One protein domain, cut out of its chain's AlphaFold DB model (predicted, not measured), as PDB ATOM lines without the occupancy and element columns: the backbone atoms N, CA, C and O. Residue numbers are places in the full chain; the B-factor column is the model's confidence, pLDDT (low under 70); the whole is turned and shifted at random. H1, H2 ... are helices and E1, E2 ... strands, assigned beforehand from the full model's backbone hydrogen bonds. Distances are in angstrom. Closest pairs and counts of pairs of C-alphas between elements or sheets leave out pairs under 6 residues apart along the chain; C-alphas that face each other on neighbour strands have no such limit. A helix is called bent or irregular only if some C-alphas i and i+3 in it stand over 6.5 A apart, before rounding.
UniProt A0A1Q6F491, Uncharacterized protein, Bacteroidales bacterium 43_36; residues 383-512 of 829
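This is residues 383 to 512 of the 829 residues of an uncharacterized protein of Bacteroidales bacterium 43_36 (UniProt A0A1Q6F491). A small twisted sheet, made of the long hairpin E2-E3 with short E1 along E3, has H3, H4 and H5 packed on one face and no named helix on the other. H2 folds back along H3 as a helical hairpin on the side away from the sheet, and the loop of residues 438 to 444 sticks out. The 130 printed residues hold, in order, H1 H2 H3 E1 H4 H5 E2 E3; the sheet's order is E1 - E3 - E2, antiparallel, and the class is mixed. The whole is compact, with a radius of gyration of the C-alphas of 14.4 A, and rounded, spanning 39 by 37 by 28 A.

Find C-alpha 486 at (272.354, 204.062, 204.745); from there E2, residues 486 to 493, runs 19.7 A, bending by 58 degrees at 490. E3, residues 500 to 507, bends by 51 degrees at 503 and ends 21.5 A on at (274.190, 208.172, 202.640). E1 is residues 450 to 452, 6.9 A. H3, residues 417 to 437, starts at (283.407, 194.679, 201.851) and runs 28.7 A; it is only just irregular, C-alphas 431 and 434 being 6.6 A apart. Look for H4 at 453 to 464, 16.2 A, H5 at 470 to 482, 18.3 A, H2 at 400 to 411, 15.9 A, and H1 at 383 to 386, 5.3 A.

In the hairpin E2 and E3, N 489 is 2.7 A from O 504; between antiparallel E1 and E3, N 505 is 2.8 A from O 451, both within hydrogen-bond range. E1, H4 H5, E2 form a split strand-helix-strand unit, two strands of one sheet that are not neighbours, with helices between them along the chain and E3 between them in the sheet; its crossover is right-handed. H3, H4 and H5 are on the same face, giving two layers, helices on one face of a sheet. H3, the hub, stands up from the sheet over E3; their closest C-alphas, Phe 425 and Ser 507, are 4.7 A apart. With residues 417 to 421 alone H3 touches H4, closest C-alphas Val 417 and Ile 460, 6.4 A, and H5, Asn 418 and Val 476, 5.9 A. H2 touches H3 at a shallow tilt of 27 degrees, opposite ways, closest C-alphas Phe 403 and Tyr 431, 5.6 A. H1 touches no helix. Every O i to N i+4 pair is within range in H2, H4 and H5, and 15 of 17 in H3; H1 is too short for one.

The farthest C-alphas, Glu 440 and Pro 467, are 44.0 A apart. The printed part has no cut; links H1 to H2 and H3 to E1 are long. Mean pLDDT of the printed part is 79.0, with 28 residues under 70, among them 383 to 391 and 438 to 444.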
ATOM      1  N   SER A 383     266.324 194.186 179.465       59.09
ATOM      2  CA  SER A 383     267.410 194.340 178.490       59.09
ATOM      3  C   SER A 383     267.682 195.812 178.109       59.09
ATOM      4  O   SER A 383     268.859 196.189 178.126       59.09
ATOM      5  N   PRO A 384     266.690 196.722 177.948       54.09
ATOM      6  CA  PRO A 384     266.970 198.142 177.698       54.09
ATOM      7  C   PRO A 384     267.618 198.857 178.893       54.09
ATOM      8  O   PRO A 384     268.186 199.938 178.727       54.09
ATOM      9  N   ILE A 385     267.536 198.265 180.093       55.44
ATOM     10  CA  ILE A 385     268.191 198.763 181.306       55.44
ATOM     11  C   ILE A 385     269.665 198.348 181.300       55.44
ATOM     12  O   ILE A 385     270.559 199.180 181.444       55.44
ATOM     13  N   TYR A 386     269.930 197.053 181.124       57.31
ATOM     14  CA  TYR A 386     271.267 196.498 181.336       57.31
ATOM     15  C   TYR A 386     272.194 196.593 180.113       57.31
ATOM     16  O   TYR A 386     273.406 196.670 180.301       57.31
ATOM     17  N   PHE A 387     271.674 196.654 178.880       47.84
ATOM     18  CA  PHE A 387     272.517 196.840 177.684       47.84
ATOM     19  C   PHE A 387     273.007 198.287 177.497       47.84
ATOM     20  O   PHE A 387     274.085 198.497 176.949       47.84
ATOM     21  N   ASN A 388     272.257 199.284 177.979       42.38
ATOM     22  CA  ASN A 388     272.555 200.708 177.766       42.38
ATOM     23  C   ASN A 388     273.492 201.332 178.816       42.38
ATOM     24  O   ASN A 388     273.599 202.553 178.874       42.38
ATOM     25  N   GLN A 389     274.154 200.526 179.659       48.41
ATOM     26  CA  GLN A 389     274.956 201.018 180.791       48.41
ATOM     27  C   GLN A 389     274.181 202.025 181.666       48.41
ATOM     28  O   GLN A 389     274.705 203.095 181.982       48.41
ATOM     29  N   PHE A 390     272.929 201.718 182.053       49.03
ATOM     30  CA  PHE A 390     272.232 202.557 183.036       49.03
ATOM     31  C   PHE A 390     273.141 202.771 184.238       49.03
ATOM     32  O   PHE A 390     273.679 201.799 184.772       49.03
ATOM     33  N   GLU A 391     273.324 204.031 184.642       59.03
ATOM     34  CA  GLU A 391     274.295 204.331 185.681       59.03
ATOM     35  C   GLU A 391     273.895 203.617 186.980       59.03
ATOM     36  O   GLU A 391     272.950 203.998 187.673       59.03
ATOM     37  N   GLU A 392     274.663 202.586 187.326       73.81
ATOM     38  CA  GLU A 392     274.564 201.858 188.591       73.81
ATOM     39  C   GLU A 392     274.704 202.794 189.803       73.81
ATOM     40  O   GLU A 392     274.232 202.492 190.900       73.81
ATOM     41  N   ILE A 393     275.287 203.972 189.565       82.69
ATOM     42  CA  ILE A 393     275.343 205.134 190.441       82.69
ATOM     43  C   ILE A 393     274.731 206.341 189.730       82.69
ATOM     44  O   ILE A 393     275.320 206.854 188.785       82.69
ATOM     45  N   GLN A 394     273.647 206.897 190.263       85.50
ATOM     46  CA  GLN A 394     273.145 208.201 189.838       85.50
ATOM     47  C   GLN A 394     273.772 209.286 190.717       85.50
ATOM     48  O   GLN A 394     273.567 209.281 191.932       85.50
ATOM     49  N   VAL A 395     274.507 210.236 190.131       84.56
ATOM     50  CA  VAL A 395     275.117 211.380 190.844       84.56
ATOM     51  C   VAL A 395     274.818 212.677 190.089       84.56
ATOM     52  O   VAL A 395     274.991 212.709 188.871       84.56
ATOM     53  N   PRO A 396     274.406 213.775 190.756       83.25
ATOM     54  CA  PRO A 396     274.101 215.009 190.043       83.25
ATOM     55  C   PRO A 396     275.367 215.593 189.403       83.25
ATOM     56  O   PRO A 396     276.421 215.663 190.042       83.25
ATOM     57  N   VAL A 397     275.242 216.062 188.158       83.12
ATOM     58  CA  VAL A 397     276.348 216.553 187.311       83.12
ATOM     59  C   VAL A 397     277.337 217.490 188.037       83.12
ATOM     60  O   VAL A 397     278.538 217.289 187.868       83.12
ATOM     61  N   PRO A 398     276.919 218.450 188.897       83.69
ATOM     62  CA  PRO A 398     277.855 219.335 189.601       83.69
ATOM     63  C   PRO A 398     278.814 218.653 190.592       83.69
ATOM     64  O   PRO A 398     279.759 219.300 191.035       83.69
ATOM     65  N   TYR A 399     278.566 217.396 190.975       86.25
ATOM     66  CA  TYR A 399     279.343 216.670 191.991       86.25
ATOM     67  C   TYR A 399     280.106 215.466 191.420       86.25
ATOM     68  O   TYR A 399     281.024 214.962 192.066       86.25
ATOM     69  N   ILE A 400     279.760 215.004 190.211       87.00
ATOM     70  CA  ILE A 400     280.188 213.695 189.690       87.00
ATOM     71  C   ILE A 400     281.708 213.538 189.554       87.00
ATOM     72  O   ILE A 400     282.228 212.464 189.841       87.00
ATOM     73  N   GLN A 401     282.432 214.593 189.169       87.12
ATOM     74  CA  GLN A 401     283.889 214.540 188.998       87.12
ATOM     75  C   GLN A 401     284.616 214.387 190.342       87.12
ATOM     76  O   GLN A 401     285.418 213.468 190.507       87.12
ATOM     77  N   THR A 402     284.301 215.248 191.316       87.69
ATOM     78  CA  THR A 402     284.880 215.189 192.667       87.69
ATOM     79  C   THR A 402     284.495 213.891 193.367       87.69
ATOM     80  O   THR A 402     285.371 213.199 193.875       87.69
ATOM     81  N   PHE A 403     283.212 213.517 193.324       88.06
ATOM     82  CA  PHE A 403     282.729 212.270 193.911       88.06
ATOM     83  C   PHE A 403     283.455 211.049 193.329       88.06
ATOM     84  O   PHE A 403     284.003 210.266 194.099       88.06
ATOM     85  N   LYS A 404     283.537 210.906 191.994       87.06
ATOM     86  CA  LYS A 404     284.241 209.773 191.366       87.06
ATOM     87  C   LYS A 404     285.732 209.758 191.727       87.06
ATOM     88  O   LYS A 404     286.253 208.692 192.031       87.06
ATOM     89  N   SER A 405     286.411 210.908 191.744       83.69
ATOM     90  CA  SER A 405     287.839 210.973 192.102       83.69
ATOM     91  C   SER A 405     288.104 210.543 193.548       83.69
ATOM     92  O   SER A 405     289.015 209.755 193.793       83.69
ATOM     93  N   GLU A 406     287.304 211.022 194.498       85.31
ATOM     94  CA  GLU A 406     287.471 210.714 195.922       85.31
ATOM     95  C   GLU A 406     287.025 209.286 196.268       85.31
ATOM     96  O   GLU A 406     287.710 208.601 197.022       85.31
ATOM     97  N   MET A 407     285.936 208.807 195.658       86.25
ATOM     98  CA  MET A 407     285.468 207.422 195.785       86.25
ATOM     99  C   MET A 407     286.528 206.430 195.287       86.25
ATOM    100  O   MET A 407     286.824 205.469 195.989       86.25
ATOM    101  N   VAL A 408     287.147 206.674 194.122       79.50
ATOM    102  CA  VAL A 408     288.212 205.796 193.598       79.50
ATOM    103  C   VAL A 408     289.401 205.736 194.557       79.50
ATOM    104  O   VAL A 408     289.880 204.639 194.824       79.50
ATOM    105  N   LYS A 409     289.839 206.871 195.125       75.19
ATOM    106  CA  LYS A 409     290.907 206.884 196.144       75.19
ATOM    107  C   LYS A 409     290.530 206.033 197.355       75.19
ATOM    108  O   LYS A 409     291.317 205.188 197.764       75.19
ATOM    109  N   ALA A 410     289.332 206.231 197.904       74.38
ATOM    110  CA  ALA A 410     288.886 205.502 199.087       74.38
ATOM    111  C   ALA A 410     288.728 203.992 198.822       74.38
ATOM    112  O   ALA A 410     289.037 203.180 199.684       74.38
ATOM    113  N   TYR A 411     288.312 203.603 197.616       74.75
ATOM    114  CA  TYR A 411     288.216 202.200 197.209       74.75
ATOM    115  C   TYR A 411     289.565 201.522 196.979       74.75
ATOM    116  O   TYR A 411     289.717 200.359 197.331       74.75
ATOM    117  N   THR A 412     290.563 202.225 196.429       68.44
ATOM    118  CA  THR A 412     291.930 201.678 196.305       68.44
ATOM    119  C   THR A 412     292.620 201.437 197.653       68.44
ATOM    120  O   THR A 412     293.706 200.868 197.682       68.44
ATOM    121  N   LEU A 413     291.989 201.882 198.741       63.41
ATOM    122  CA  LEU A 413     292.422 201.798 200.135       63.41
ATOM    123  C   LEU A 413     291.454 200.937 200.987       63.41
ATOM    124  O   LEU A 413     291.506 200.948 202.217       63.41
ATOM    125  N   ALA A 414     290.510 200.232 200.350       65.31
ATOM    126  CA  ALA A 414     289.454 199.487 201.028       65.31
ATOM    127  C   ALA A 414     289.737 197.975 201.072       65.31
ATOM    128  O   ALA A 414     289.473 197.237 200.121       65.31
ATOM    129  N   ASP A 415     290.193 197.508 202.233       67.62
ATOM    130  CA  ASP A 415     290.604 196.116 202.452       67.62
ATOM    131  C   ASP A 415     289.439 195.140 202.710       67.62
ATOM    132  O   ASP A 415     289.638 193.924 202.719       67.62
ATOM    133  N   SER A 416     288.207 195.627 202.887       73.38
ATOM    134  CA  SER A 416     287.028 194.787 203.140       73.38
ATOM    135  C   SER A 416     285.760 195.268 202.427       73.38
ATOM    136  O   SER A 416     285.624 196.439 202.066       73.38
ATOM    137  N   VAL A 417     284.777 194.370 202.305       81.62
ATOM    138  CA  VAL A 417     283.407 194.679 201.851       81.62
ATOM    139  C   VAL A 417     282.807 195.841 202.654       81.62
ATOM    140  O   VAL A 417     282.245 196.774 202.077       81.62
ATOM    141  N   ASN A 418     282.981 195.828 203.982       82.81
ATOM    142  CA  ASN A 418     282.508 196.898 204.857       82.81
ATOM    143  C   ASN A 418     283.213 198.231 204.577       82.81
ATOM    144  O   ASN A 418     282.562 199.275 204.561       82.81
ATOM    145  N   ASP A 419     284.516 198.208 204.300       75.50
ATOM    146  CA  ASP A 419     285.276 199.411 203.958       75.50
ATOM    147  C   ASP A 419     284.846 200.013 202.623       75.50
ATOM    148  O   ASP A 419     284.651 201.227 202.558       75.50
ATOM    149  N   VAL A 420     284.633 199.200 201.581       83.44
ATOM    150  CA  VAL A 420     284.122 199.672 200.279       83.44
ATOM    151  C   VAL A 420     282.748 200.329 200.456       83.44
ATOM    152  O   VAL A 420     282.544 201.467 200.027       83.44
ATOM    153  N   ILE A 421     281.817 199.655 201.138       89.06
ATOM    154  CA  ILE A 421     280.448 200.151 201.356       89.06
ATOM    155  C   ILE A 421     280.459 201.427 202.210       89.06
ATOM    156  O   ILE A 421     279.910 202.455 201.806       89.06
ATOM    157  N   SER A 422     281.131 201.395 203.360       84.31
ATOM    158  CA  SER A 422     281.251 202.540 204.268       84.31
ATOM    159  C   SER A 422     281.894 203.755 203.595       84.31
ATOM    160  O   SER A 422     281.406 204.878 203.737       84.31
ATOM    161  N   SER A 423     282.959 203.539 202.819       83.50
ATOM    162  CA  SER A 423     283.655 204.609 202.100       83.50
ATOM    163  C   SER A 423     282.786 205.210 201.001       83.50
ATOM    164  O   SER A 423     282.761 206.429 200.845       83.50
ATOM    165  N   HIS A 424     282.014 204.387 200.281       90.88
ATOM    166  CA  HIS A 424     281.063 204.869 199.279       90.88
ATOM    167  C   HIS A 424     280.053 205.851 199.878       90.88
ATOM    168  O   HIS A 424     279.857 206.951 199.353       90.88
ATOM    169  N   PHE A 425     279.432 205.476 200.998       93.12
ATOM    170  CA  PHE A 425     278.419 206.306 201.643       93.12
ATOM    171  C   PHE A 425     279.010 207.524 202.354       93.12
ATOM    172  O   PHE A 425     278.414 208.599 202.288       93.12
ATOM    173  N   TYR A 426     280.221 207.436 202.906       86.69
ATOM    174  CA  TYR A 426     280.952 208.616 203.375       86.69
ATOM    175  C   TYR A 426     281.283 209.591 202.228       86.69
ATOM    176  O   TYR A 426     281.042 210.794 202.352       86.69
ATOM    177  N   CYS A 427     281.739 209.097 201.072       88.88
ATOM    178  CA  CYS A 427     281.965 209.928 199.886       88.88
ATOM    179  C   CYS A 427     280.667 210.574 199.372       88.88
ATOM    180  O   CYS A 427     280.688 211.745 198.987       88.88
ATOM    181  N   GLN A 428     279.533 209.862 199.388       90.50
ATOM    182  CA  GLN A 428     278.228 210.449 199.055       90.50
ATOM    183  C   GLN A 428     277.822 211.546 200.049       90.50
ATOM    184  O   GLN A 428     277.400 212.624 199.625       90.50
ATOM    185  N   HIS A 429     277.968 211.293 201.352       87.44
ATOM    186  CA  HIS A 429     277.637 212.249 202.409       87.44
ATOM    187  C   HIS A 429     278.428 213.547 202.211       87.44
ATOM    188  O   HIS A 429     277.845 214.611 201.998       87.44
ATOM    189  N   LYS A 430     279.759 213.434 202.171       84.75
ATOM    190  CA  LYS A 430     280.696 214.561 202.153       84.75
ATOM    191  C   LYS A 430     280.730 215.324 200.831       84.75
ATOM    192  O   LYS A 430     280.736 216.551 200.820       84.75
ATOM    193  N   TYR A 431     280.761 214.620 199.697       86.62
ATOM    194  CA  TYR A 431     280.990 215.246 198.387       86.62
ATOM    195  C   TYR A 431     279.712 215.495 197.575       86.62
ATOM    196  O   TYR A 431     279.775 216.169 196.546       86.62
ATOM    197  N   ILE A 432     278.554 215.009 198.039       85.56
ATOM    198  CA  ILE A 432     277.249 215.285 197.425       85.56
ATOM    199  C   ILE A 432     276.307 215.933 198.441       85.56
ATOM    200  O   ILE A 432     275.896 217.074 198.229       85.56
ATOM    201  N   ASP A 433     275.948 215.251 199.535       82.56
ATOM    202  CA  ASP A 433     274.866 215.732 200.405       82.56
ATOM    203  C   ASP A 433     275.255 217.022 201.152       82.56
ATOM    204  O   ASP A 433     274.599 218.042 200.950       82.56
ATOM    205  N   GLU A 434     276.365 217.048 201.897       79.69
ATOM    206  CA  GLU A 434     276.866 218.242 202.602       79.69
ATOM    207  C   GLU A 434     277.041 219.464 201.692       79.69
ATOM    208  O   GLU A 434     276.580 220.561 202.019       79.69
ATOM    209  N   ILE A 435     277.672 219.289 200.525       79.19
ATOM    210  CA  ILE A 435     277.899 220.389 199.576       79.19
ATOM    211  C   ILE A 435     276.567 220.868 198.987       79.19
ATOM    212  O   ILE A 435     276.356 222.073 198.829       79.19
ATOM    213  N   SER A 436     275.646 219.950 198.685       76.75
ATOM    214  CA  SER A 436     274.332 220.299 198.139       76.75
ATOM    215  C   SER A 436     273.416 220.977 199.165       76.75
ATOM    216  O   SER A 436     272.649 221.862 198.791       76.75
ATOM    217  N   ARG A 437     273.533 220.654 200.462       71.88
ATOM    218  CA  ARG A 437     272.819 221.329 201.569       71.88
ATOM    219  C   ARG A 437     273.164 222.821 201.678       71.88
ATOM    220  O   ARG A 437     272.353 223.588 202.190       71.88
ATOM    221  N   ARG A 438     274.335 223.236 201.178       64.62
ATOM    222  CA  ARG A 438     274.849 224.619 201.222       64.62
ATOM    223  C   ARG A 438     274.540 225.448 199.963       64.62
ATOM    224  O   ARG A 438     274.996 226.583 199.870       64.62
ATOM    225  N   LYS A 439     273.795 224.909 198.987       62.44
ATOM    226  CA  LYS A 439     273.436 225.601 197.733       62.44
ATOM    227  C   LYS A 439     271.919 225.753 197.608       62.44
ATOM    228  O   LYS A 439     271.179 224.809 197.854       62.44
ATOM    229  N   GLU A 440     271.455 226.910 197.135       53.44
ATOM    230  CA  GLU A 440     270.032 227.134 196.809       53.44
ATOM    231  C   GLU A 440     269.555 226.366 195.562       53.44
ATOM    232  O   GLU A 440     268.354 226.275 195.296       53.44
ATOM    233  N   VAL A 441     270.499 225.856 194.765       47.00
ATOM    234  CA  VAL A 441     270.256 225.388 193.400       47.00
ATOM    235  C   VAL A 441     269.624 223.991 193.400       47.00
ATOM    236  O   VAL A 441     270.309 222.982 193.546       47.00
ATOM    237  N   ASP A 442     268.310 224.000 193.163       51.09
ATOM    238  CA  ASP A 442     267.379 222.879 192.970       51.09
ATOM    239  C   ASP A 442     266.913 222.131 194.241       51.09
ATOM    240  O   ASP A 442     267.527 221.192 194.753       51.09
ATOM    241  N   LYS A 443     265.729 222.538 194.721       59.16
ATOM    242  CA  LYS A 443     265.090 222.055 195.956       59.16
ATOM    243  C   LYS A 443     264.531 220.628 195.856       59.16
ATOM    244  O   LYS A 443     264.305 220.007 196.898       59.16
ATOM    245  N   TYR A 444     264.310 220.080 194.654       64.12
ATOM    246  CA  TYR A 444     263.561 218.820 194.488       64.12
ATOM    247  C   TYR A 444     264.388 217.648 193.974       64.12
ATOM    248  O   TYR A 444     264.162 216.508 194.419       64.12
ATOM    249  N   THR A 445     265.360 217.917 193.100       70.38
ATOM    250  CA  THR A 445     266.236 216.889 192.515       70.38
ATOM    251  C   THR A 445     267.427 216.532 193.405       70.38
ATOM    252  O   THR A 445     267.938 215.420 193.298       70.38
ATOM    253  N   ARG A 446     267.797 217.389 194.375       74.19
ATOM    254  CA  ARG A 446     268.919 217.186 195.322       74.19
ATOM    255  C   ARG A 446     268.962 215.815 196.007       74.19
ATOM    256  O   ARG A 446     270.020 215.366 196.420       74.19
ATOM    257  N   LEU A 447     267.808 215.165 196.164       76.88
ATOM    258  CA  LEU A 447     267.647 213.863 196.823       76.88
ATOM    259  C   LEU A 447     267.301 212.729 195.829       76.88
ATOM    260  O   LEU A 447     266.685 211.737 196.233       76.88
ATOM    261  N   ARG A 448     267.612 212.904 194.536       85.38
ATOM    262  CA  ARG A 448     267.430 211.946 193.425       85.38
ATOM    263  C   ARG A 448     268.808 211.472 192.917       85.38
ATOM    264  O   ARG A 448     269.180 211.698 191.774       85.38
ATOM    265  N   PHE A 449     269.597 210.901 193.825       87.88
ATOM    266  CA  PHE A 449     270.919 210.320 193.571       87.88
ATOM    267  C   PHE A 449     271.086 209.065 194.430       87.88
ATOM    268  O   PHE A 449     270.360 208.925 195.412       87.88
ATOM    269  N   GLY A 450     272.041 208.192 194.126       91.62
ATOM    270  CA  GLY A 450     272.324 207.002 194.930       91.62
ATOM    271  C   GLY A 450     273.102 205.943 194.156       91.62
ATOM    272  O   GLY A 450     273.594 206.205 193.063       91.62
ATOM    273  N   ILE A 451     273.207 204.747 194.728       90.69
ATOM    274  CA  ILE A 451     273.767 203.548 194.083       90.69
ATOM    275  C   ILE A 451     272.744 202.408 194.142       90.69
ATOM    276  O   ILE A 451     272.052 202.276 195.148       90.69
ATOM    277  N   THR A 452     272.595 201.612 193.087       88.50
ATOM    278  CA  THR A 452     271.751 200.400 193.106       88.50
ATOM    279  C   THR A 452     272.424 199.294 193.922       88.50
ATOM    280  O   THR A 452     273.631 199.356 194.174       88.50
ATOM    281  N   TYR A 453     271.694 198.241 194.312       88.44
ATOM    282  CA  TYR A 453     272.359 197.112 194.982       88.44
ATOM    283  C   TYR A 453     273.385 196.455 194.042       88.44
ATOM    284  O   TYR A 453     274.507 196.150 194.440       88.44
ATOM    285  N   ARG A 454     273.044 196.330 192.753       83.50
ATOM    286  CA  ARG A 454     273.956 195.819 191.716       83.50
ATOM    287  C   ARG A 454     275.217 196.676 191.551       83.50
ATOM    288  O   ARG A 454     276.293 196.118 191.368       83.50
ATOM    289  N   GLY A 455     275.100 197.998 191.668       84.88
ATOM    290  CA  GLY A 455     276.243 198.907 191.596       84.88
ATOM    291  C   GLY A 455     277.244 198.699 192.721       84.88
ATOM    292  O   GLY A 455     278.443 198.616 192.468       84.88
ATOM    293  N   LEU A 456     276.760 198.553 193.959       88.06
ATOM    294  CA  LEU A 456     277.630 198.212 195.087       88.06
ATOM    295  C   LEU A 456     278.307 196.852 194.861       88.06
ATOM    296  O   LEU A 456     279.513 196.749 195.062       88.06
ATOM    297  N   TYR A 457     277.563 195.842 194.395       86.81
ATOM    298  CA  TYR A 457     278.108 194.516 194.087       86.81
ATOM    299  C   TYR A 457     279.247 194.596 193.055       86.81
ATOM    300  O   TYR A 457     280.354 194.129 193.317       86.81
ATOM    301  N   ASN A 458     279.020 195.257 191.917       82.50
ATOM    302  CA  ASN A 458     280.036 195.415 190.876       82.50
ATOM    303  C   ASN A 458     281.254 196.208 191.367       82.50
ATOM    304  O   ASN A 458     282.387 195.878 191.024       82.50
ATOM    305  N   HIS A 459     281.045 197.228 192.199       84.31
ATOM    306  CA  HIS A 459     282.132 197.983 192.815       84.31
ATOM    307  C   HIS A 459     282.978 197.114 193.757       84.31
ATOM    308  O   HIS A 459     284.201 197.114 193.647       84.31
ATOM    309  N   ILE A 460     282.360 196.319 194.633       83.44
ATOM    310  CA  ILE A 460     283.095 195.399 195.516       83.44
ATOM    311  C   ILE A 460     283.873 194.362 194.690       83.44
ATOM    312  O   ILE A 460     285.050 194.124 194.966       83.44
ATOM    313  N   LEU A 461     283.269 193.816 193.630       81.12
ATOM    314  CA  LEU A 461     283.923 192.871 192.720       81.12
ATOM    315  C   LEU A 461     285.174 193.474 192.053       81.12
ATOM    316  O   LEU A 461     286.214 192.822 192.010       81.12
ATOM    317  N   ILE A 462     285.094 194.722 191.575       78.81
ATOM    318  CA  ILE A 462     286.211 195.427 190.919       78.81
ATOM    319  C   ILE A 462     287.346 195.758 191.901       78.81
ATOM    320  O   ILE A 462     288.514 195.647 191.529       78.81
ATOM    321  N   TYR A 463     287.022 196.199 193.121       70.25
ATOM    322  CA  TYR A 463     288.006 196.801 194.033       70.25
ATOM    323  C   TYR A 463     288.511 195.876 195.147       70.25
ATOM    324  O   TYR A 463     289.637 196.061 195.598       70.25
ATOM    325  N   ASN A 464     287.733 194.876 195.571       67.62
ATOM    326  CA  ASN A 464     288.119 193.947 196.641       67.62
ATOM    327  C   ASN A 464     288.476 192.542 196.106       67.62
ATOM    328  O   ASN A 464     289.268 191.841 196.728       67.62
ATOM    329  N   ASN A 465     287.956 192.147 194.931       62.75
ATOM    330  CA  ASN A 465     288.275 190.895 194.216       62.75
ATOM    331  C   ASN A 465     288.162 189.602 195.066       62.75
ATOM    332  O   ASN A 465     288.826 188.597 194.804       62.75
ATOM    333  N   VAL A 466     287.309 189.624 196.092       59.34
ATOM    334  CA  VAL A 466     286.932 188.456 196.896       59.34
ATOM    335  C   VAL A 466     285.762 187.747 196.200       59.34
ATOM    336  O   VAL A 466     284.810 188.424 195.819       59.34
ATOM    337  N   PRO A 467     285.785 186.416 196.004       62.25
ATOM    338  CA  PRO A 467     284.614 185.658 195.562       62.25
ATOM    339  C   PRO A 467     283.664 185.363 196.739       62.25
ATOM    340  O   PRO A 467     284.111 185.269 197.879       62.25
ATOM    341  N   HIS A 468     282.372 185.148 196.461       73.31
ATOM    342  CA  HIS A 468     281.351 184.753 197.453       73.31
ATOM    343  C   HIS A 468     281.116 185.771 198.592       73.31
ATOM    344  O   HIS A 468     280.960 185.413 199.759       73.31
ATOM    345  N   PHE A 469     281.113 187.067 198.267       80.19
ATOM    346  CA  PHE A 469     280.961 188.164 199.234       80.19
ATOM    347  C   PHE A 469     279.510 188.647 199.423       80.19
ATOM    348  O   PHE A 469     279.267 189.592 200.175       80.19
ATOM    349  N   GLU A 470     278.534 188.048 198.742       84.81
ATOM    350  CA  GLU A 470     277.149 188.526 198.669       84.81
ATOM    351  C   GLU A 470     276.447 188.491 200.036       84.81
ATOM    352  O   GLU A 470     275.739 189.435 200.393       84.81
ATOM    353  N   LEU A 471     276.709 187.450 200.837       86.56
ATOM    354  CA  LEU A 471     276.258 187.344 202.227       86.56
ATOM    355  C   LEU A 471     276.812 188.495 203.085       86.56
ATOM    356  O   LEU A 471     276.076 189.123 203.845       86.56
ATOM    357  N   GLU A 472     278.108 188.785 202.952       86.69
ATOM    358  CA  GLU A 472     278.780 189.847 203.707       86.69
ATOM    359  C   GLU A 472     278.288 191.233 203.285       86.69
ATOM    360  O   GLU A 472     278.035 192.102 204.119       86.69
ATOM    361  N   MET A 473     278.036 191.415 201.994       89.44
ATOM    362  CA  MET A 473     277.392 192.609 201.470       89.44
ATOM    363  C   MET A 473     275.986 192.801 202.063       89.44
ATOM    364  O   MET A 473     275.656 193.912 202.480       89.44
ATOM    365  N   HIS A 474     275.178 191.737 202.158       91.31
ATOM    366  CA  HIS A 474     273.858 191.806 202.792       91.31
ATOM    367  C   HIS A 474     273.953 192.172 204.279       91.31
ATOM    368  O   HIS A 474     273.240 193.083 204.705       91.31
ATOM    369  N   LYS A 475     274.862 191.541 205.037       88.94
ATOM    370  CA  LYS A 475     275.140 191.867 206.450       88.94
ATOM    371  C   LYS A 475     275.489 193.343 206.635       88.94
ATOM    372  O   LYS A 475     274.859 194.027 207.441       88.94
ATOM    373  N   VAL A 476     276.468 193.849 205.881       89.19
ATOM    374  CA  VAL A 476     276.926 195.241 206.009       89.19
ATOM    375  C   VAL A 476     275.824 196.228 205.627       89.19
ATOM    376  O   VAL A 476     275.619 197.207 206.345       89.19
ATOM    377  N   VAL A 477     275.111 195.994 204.518       92.31
ATOM    378  CA  VAL A 477     274.034 196.896 204.082       92.31
ATOM    379  C   VAL A 477     272.901 196.926 205.108       92.31
ATOM    380  O   VAL A 477     272.428 198.014 205.422       92.31
ATOM    381  N   ASP A 478     272.499 195.783 205.672       90.88
ATOM    382  CA  ASP A 478     271.455 195.744 206.706       90.88
ATOM    383  C   ASP A 478     271.882 196.457 207.990       90.88
ATOM    384  O   ASP A 478     271.154 197.333 208.455       90.88
ATOM    385  N   ALA A 479     273.087 196.177 208.504       85.31
ATOM    386  CA  ALA A 479     273.604 196.843 209.702       85.31
ATOM    387  C   ALA A 479     273.674 198.368 209.523       85.31
ATOM    388  O   ALA A 479     273.312 199.125 210.414       85.31
ATOM    389  N   GLN A 480     274.097 198.843 208.349       88.44
ATOM    390  CA  GLN A 480     274.180 200.278 208.077       88.44
ATOM    391  C   GLN A 480     272.819 200.944 207.810       88.44
ATOM    392  O   GLN A 480     272.681 202.151 208.024       88.44
ATOM    393  N   ILE A 481     271.799 200.199 207.371       88.12
ATOM    394  CA  ILE A 481     270.413 200.696 207.323       88.12
ATOM    395  C   ILE A 481     269.863 200.844 208.743       88.12
ATOM    396  O   ILE A 481     269.310 201.894 209.069       88.12
ATOM    397  N   ASP A 482     270.058 199.831 209.586       82.31
ATOM    398  CA  ASP A 482     269.568 199.808 210.967       82.31
ATOM    399  C   ASP A 482     270.327 200.812 211.866       82.31
ATOM    400  O   ASP A 482     269.730 201.461 212.723       82.31
ATOM    401  N   GLU A 483     271.612 201.069 211.597       76.94
ATOM    402  CA  GLU A 483     272.382 202.167 212.205       76.94
ATOM    403  C   GLU A 483     271.993 203.563 211.695       76.94
ATOM    404  O   GLU A 483     272.371 204.557 212.320       76.94
ATOM    405  N   GLY A 484     271.272 203.664 210.573       80.88
ATOM    406  CA  GLY A 484     270.867 204.932 209.955       80.88
ATOM    407  C   GLY A 484     271.952 205.620 209.114       80.88
ATOM    408  O   GLY A 484     271.784 206.789 208.753       80.88
ATOM    409  N   SER A 485     273.053 204.929 208.782       85.06
ATOM    410  CA  SER A 485     274.110 205.438 207.889       85.06
ATOM    411  C   SER A 485     273.844 205.171 206.404       85.06
ATOM    412  O   SER A 485     274.423 205.843 205.545       85.06
ATOM    413  N   ILE A 486     272.920 204.261 206.084       92.06
ATOM    414  CA  ILE A 486     272.354 204.062 204.745       92.06
ATOM    415  C   ILE A 486     270.849 204.343 204.773       92.06
ATOM    416  O   ILE A 486     270.105 203.829 205.600       92.06
ATOM    417  N   VAL A 487     270.377 205.121 203.799       90.25
ATOM    418  CA  VAL A 487     268.956 205.398 203.566       90.25
ATOM    419  C   VAL A 487     268.566 204.867 202.182       90.25
ATOM    420  O   VAL A 487     268.893 205.491 201.166       90.25
ATOM    421  N   PRO A 488     267.851 203.730 202.103       92.50
ATOM    422  CA  PRO A 488     267.299 203.224 200.849       92.50
ATOM    423  C   PRO A 488     266.211 204.160 200.306       92.50
ATOM    424  O   PRO A 488     265.552 204.858 201.080       92.50
ATOM    425  N   LYS A 489     265.977 204.184 198.991       92.12
ATOM    426  CA  LYS A 489     264.946 205.008 198.345       92.12
ATOM    427  C   LYS A 489     264.680 204.567 196.902       92.12
ATOM    428  O   LYS A 489     265.618 204.391 196.134       92.12
ATOM    429  N   TYR A 490     263.412 204.505 196.492       93.69
ATOM    430  CA  TYR A 490     263.076 204.397 195.066       93.69
ATOM    431  C   TYR A 490     263.368 205.693 194.303       93.69
ATOM    432  O   TYR A 490     262.895 206.778 194.677       93.69
ATOM    433  N   ILE A 491     264.138 205.574 193.221       91.44
ATOM    434  CA  ILE A 491     264.514 206.684 192.343       91.44
ATOM    435  C   ILE A 491     264.232 206.302 190.891       91.44
ATOM    436  O   ILE A 491     264.478 205.171 190.475       91.44
ATOM    437  N   LYS A 492     263.681 207.260 190.142       89.50
ATOM    438  CA  LYS A 492     263.393 207.131 188.717       89.50
ATOM    439  C   LYS A 492     264.651 207.401 187.901       89.50
ATOM    440  O   LYS A 492     265.173 208.517 187.916       89.50
ATOM    441  N   LEU A 493     265.102 206.395 187.168       83.94
ATOM    442  CA  LEU A 493     266.205 206.481 186.226       83.94
ATOM    443  C   LEU A 493     265.620 206.724 184.822       83.94
ATOM    444  O   LEU A 493     264.726 206.001 184.387       83.94
ATOM    445  N   THR A 494     266.104 207.747 184.114       76.69
ATOM    446  CA  THR A 494     265.508 208.244 182.851       76.69
ATOM    447  C   THR A 494     266.466 208.192 181.652       76.69
ATOM    448  O   THR A 494     266.268 208.922 180.687       76.69
ATOM    449  N   GLY A 495     267.542 207.399 181.732       62.59
ATOM    450  CA  GLY A 495     268.645 207.396 180.758       62.59
ATOM    451  C   GLY A 495     268.527 206.416 179.583       62.59
ATOM    452  O   GLY A 495     269.350 206.483 178.677       62.59
ATOM    453  N   GLY A 496     267.540 205.514 179.583       63.44
ATOM    454  CA  GLY A 496     267.310 204.533 178.513       63.44
ATOM    455  C   GLY A 496     265.929 204.674 177.871       63.44
ATOM    456  O   GLY A 496     265.180 205.593 178.197       63.44
ATOM    457  N   GLU A 497     265.578 203.742 176.977       67.38
ATOM    458  CA  GLU A 497     264.354 203.801 176.149       67.38
ATOM    459  C   GLU A 497     263.052 203.992 176.941       67.38
ATOM    460  O   GLU A 497     262.105 204.608 176.451       67.38
ATOM    461  N   LYS A 498     263.000 203.467 178.170       75.75
ATOM    462  CA  LYS A 498     261.884 203.632 179.103       75.75
ATOM    463  C   LYS A 498     262.408 204.066 180.475       75.75
ATOM    464  O   LYS A 498     263.412 203.510 180.928       75.75
ATOM    465  N   PRO A 499     261.738 205.001 181.171       83.62
ATOM    466  CA  PRO A 499     262.048 205.296 182.562       83.62
ATOM    467  C   PRO A 499     261.740 204.111 183.479       83.62
ATOM    468  O   PRO A 499     260.695 203.465 183.343       83.62
ATOM    469  N   VAL A 500     262.624 203.858 184.445       86.06
ATOM    470  CA  VAL A 500     262.497 202.747 185.399       86.06
ATOM    471  C   VAL A 500     262.769 203.223 186.815       86.06
ATOM    472  O   VAL A 500     263.714 203.968 187.067       86.06
ATOM    473  N   TRP A 501     261.954 202.766 187.758       91.06
ATOM    474  CA  TRP A 501     262.164 202.972 189.182       91.06
ATOM    475  C   TRP A 501     262.983 201.837 189.782       91.06
ATOM    476  O   TRP A 501     262.635 200.674 189.600       91.06
ATOM    477  N   VAL A 502     264.042 202.170 190.519       89.19
ATOM    478  CA  VAL A 502     264.975 201.202 191.128       89.19
ATOM    479  C   VAL A 502     265.204 201.552 192.602       89.19
ATOM    480  O   VAL A 502     265.115 202.733 192.969       89.19
ATOM    481  N   ARG A 503     265.475 200.562 193.467       92.12
ATOM    482  CA  ARG A 503     265.774 200.789 194.889       92.12
ATOM    483  C   ARG A 503     267.243 201.188 195.024       92.12
ATOM    484  O   ARG A 503     268.138 200.356 195.100       92.12
ATOM    485  N   MET A 504     267.495 202.490 195.074       92.25
ATOM    486  CA  MET A 504     268.837 203.015 195.309       92.25
ATOM    487  C   MET A 504     269.116 203.208 196.798       92.25
ATOM    488  O   MET A 504     268.216 203.452 197.599       92.25
ATOM    489  N   PHE A 505     270.389 203.170 197.158       94.06
ATOM    490  CA  PHE A 505     270.908 203.420 198.492       94.06
ATOM    491  C   PHE A 505     271.638 204.764 198.503       94.06
ATOM    492  O   PHE A 505     272.359 205.113 197.558       94.06
ATOM    493  N   ARG A 506     271.425 205.535 199.571       92.25
ATOM    494  CA  ARG A 506     272.037 206.847 199.805       92.25
ATOM    495  C   ARG A 506     272.716 206.890 201.163       92.25
ATOM    496  O   ARG A 506     272.309 206.172 202.068       92.25
ATOM    497  N   SER A 507     273.670 207.797 201.325       90.69
ATOM    498  CA  SER A 507     274.190 208.172 202.640       90.69
ATOM    499  C   SER A 507     273.076 208.680 203.558       90.69
ATOM    500  O   SER A 507     272.275 209.532 203.152       90.69
ATOM    501  N   GLY A 508     273.059 208.190 204.792       86.12
ATOM    502  CA  GLY A 508     272.257 208.730 205.878       86.12
ATOM    503  C   GLY A 508     272.883 209.961 206.532       86.12
ATOM    504  O   GLY A 508     273.839 210.564 206.032       86.12
ATOM    505  N   GLU A 509     272.295 210.350 207.659       77.25
ATOM    506  CA  GLU A 509     272.772 211.465 208.484       77.25
ATOM    507  C   GLU A 509     273.873 211.024 209.447       77.25
ATOM    508  O   GLU A 509     274.778 211.805 209.724       77.25
ATOM    509  N   ARG A 510     273.829 209.764 209.888       74.88
ATOM    510  CA  ARG A 510     274.909 209.128 210.633       74.88
ATOM    511  C   ARG A 510     276.020 208.683 209.676       74.88
ATOM    512  O   ARG A 510     275.745 208.186 208.583       74.88
ATOM    513  N   ILE A 511     277.272 208.811 210.097       70.81
ATOM    514  CA  ILE A 511     278.419 208.177 209.438       70.81
ATOM    515  C   ILE A 511     278.534 206.734 209.970       70.81
ATOM    516  O   ILE A 511     278.179 206.475 211.115       70.81
ATOM    517  N   SER A 512     278.972 205.762 209.158       69.44
ATOM    518  CA  SER A 512     279.079 204.377 209.647       69.44
ATOM    519  C   SER A 512     280.130 204.265 210.758       69.44
ATOM    520  O   SER A 512     281.181 204.915 210.689       69.44
TER     521      SER A 512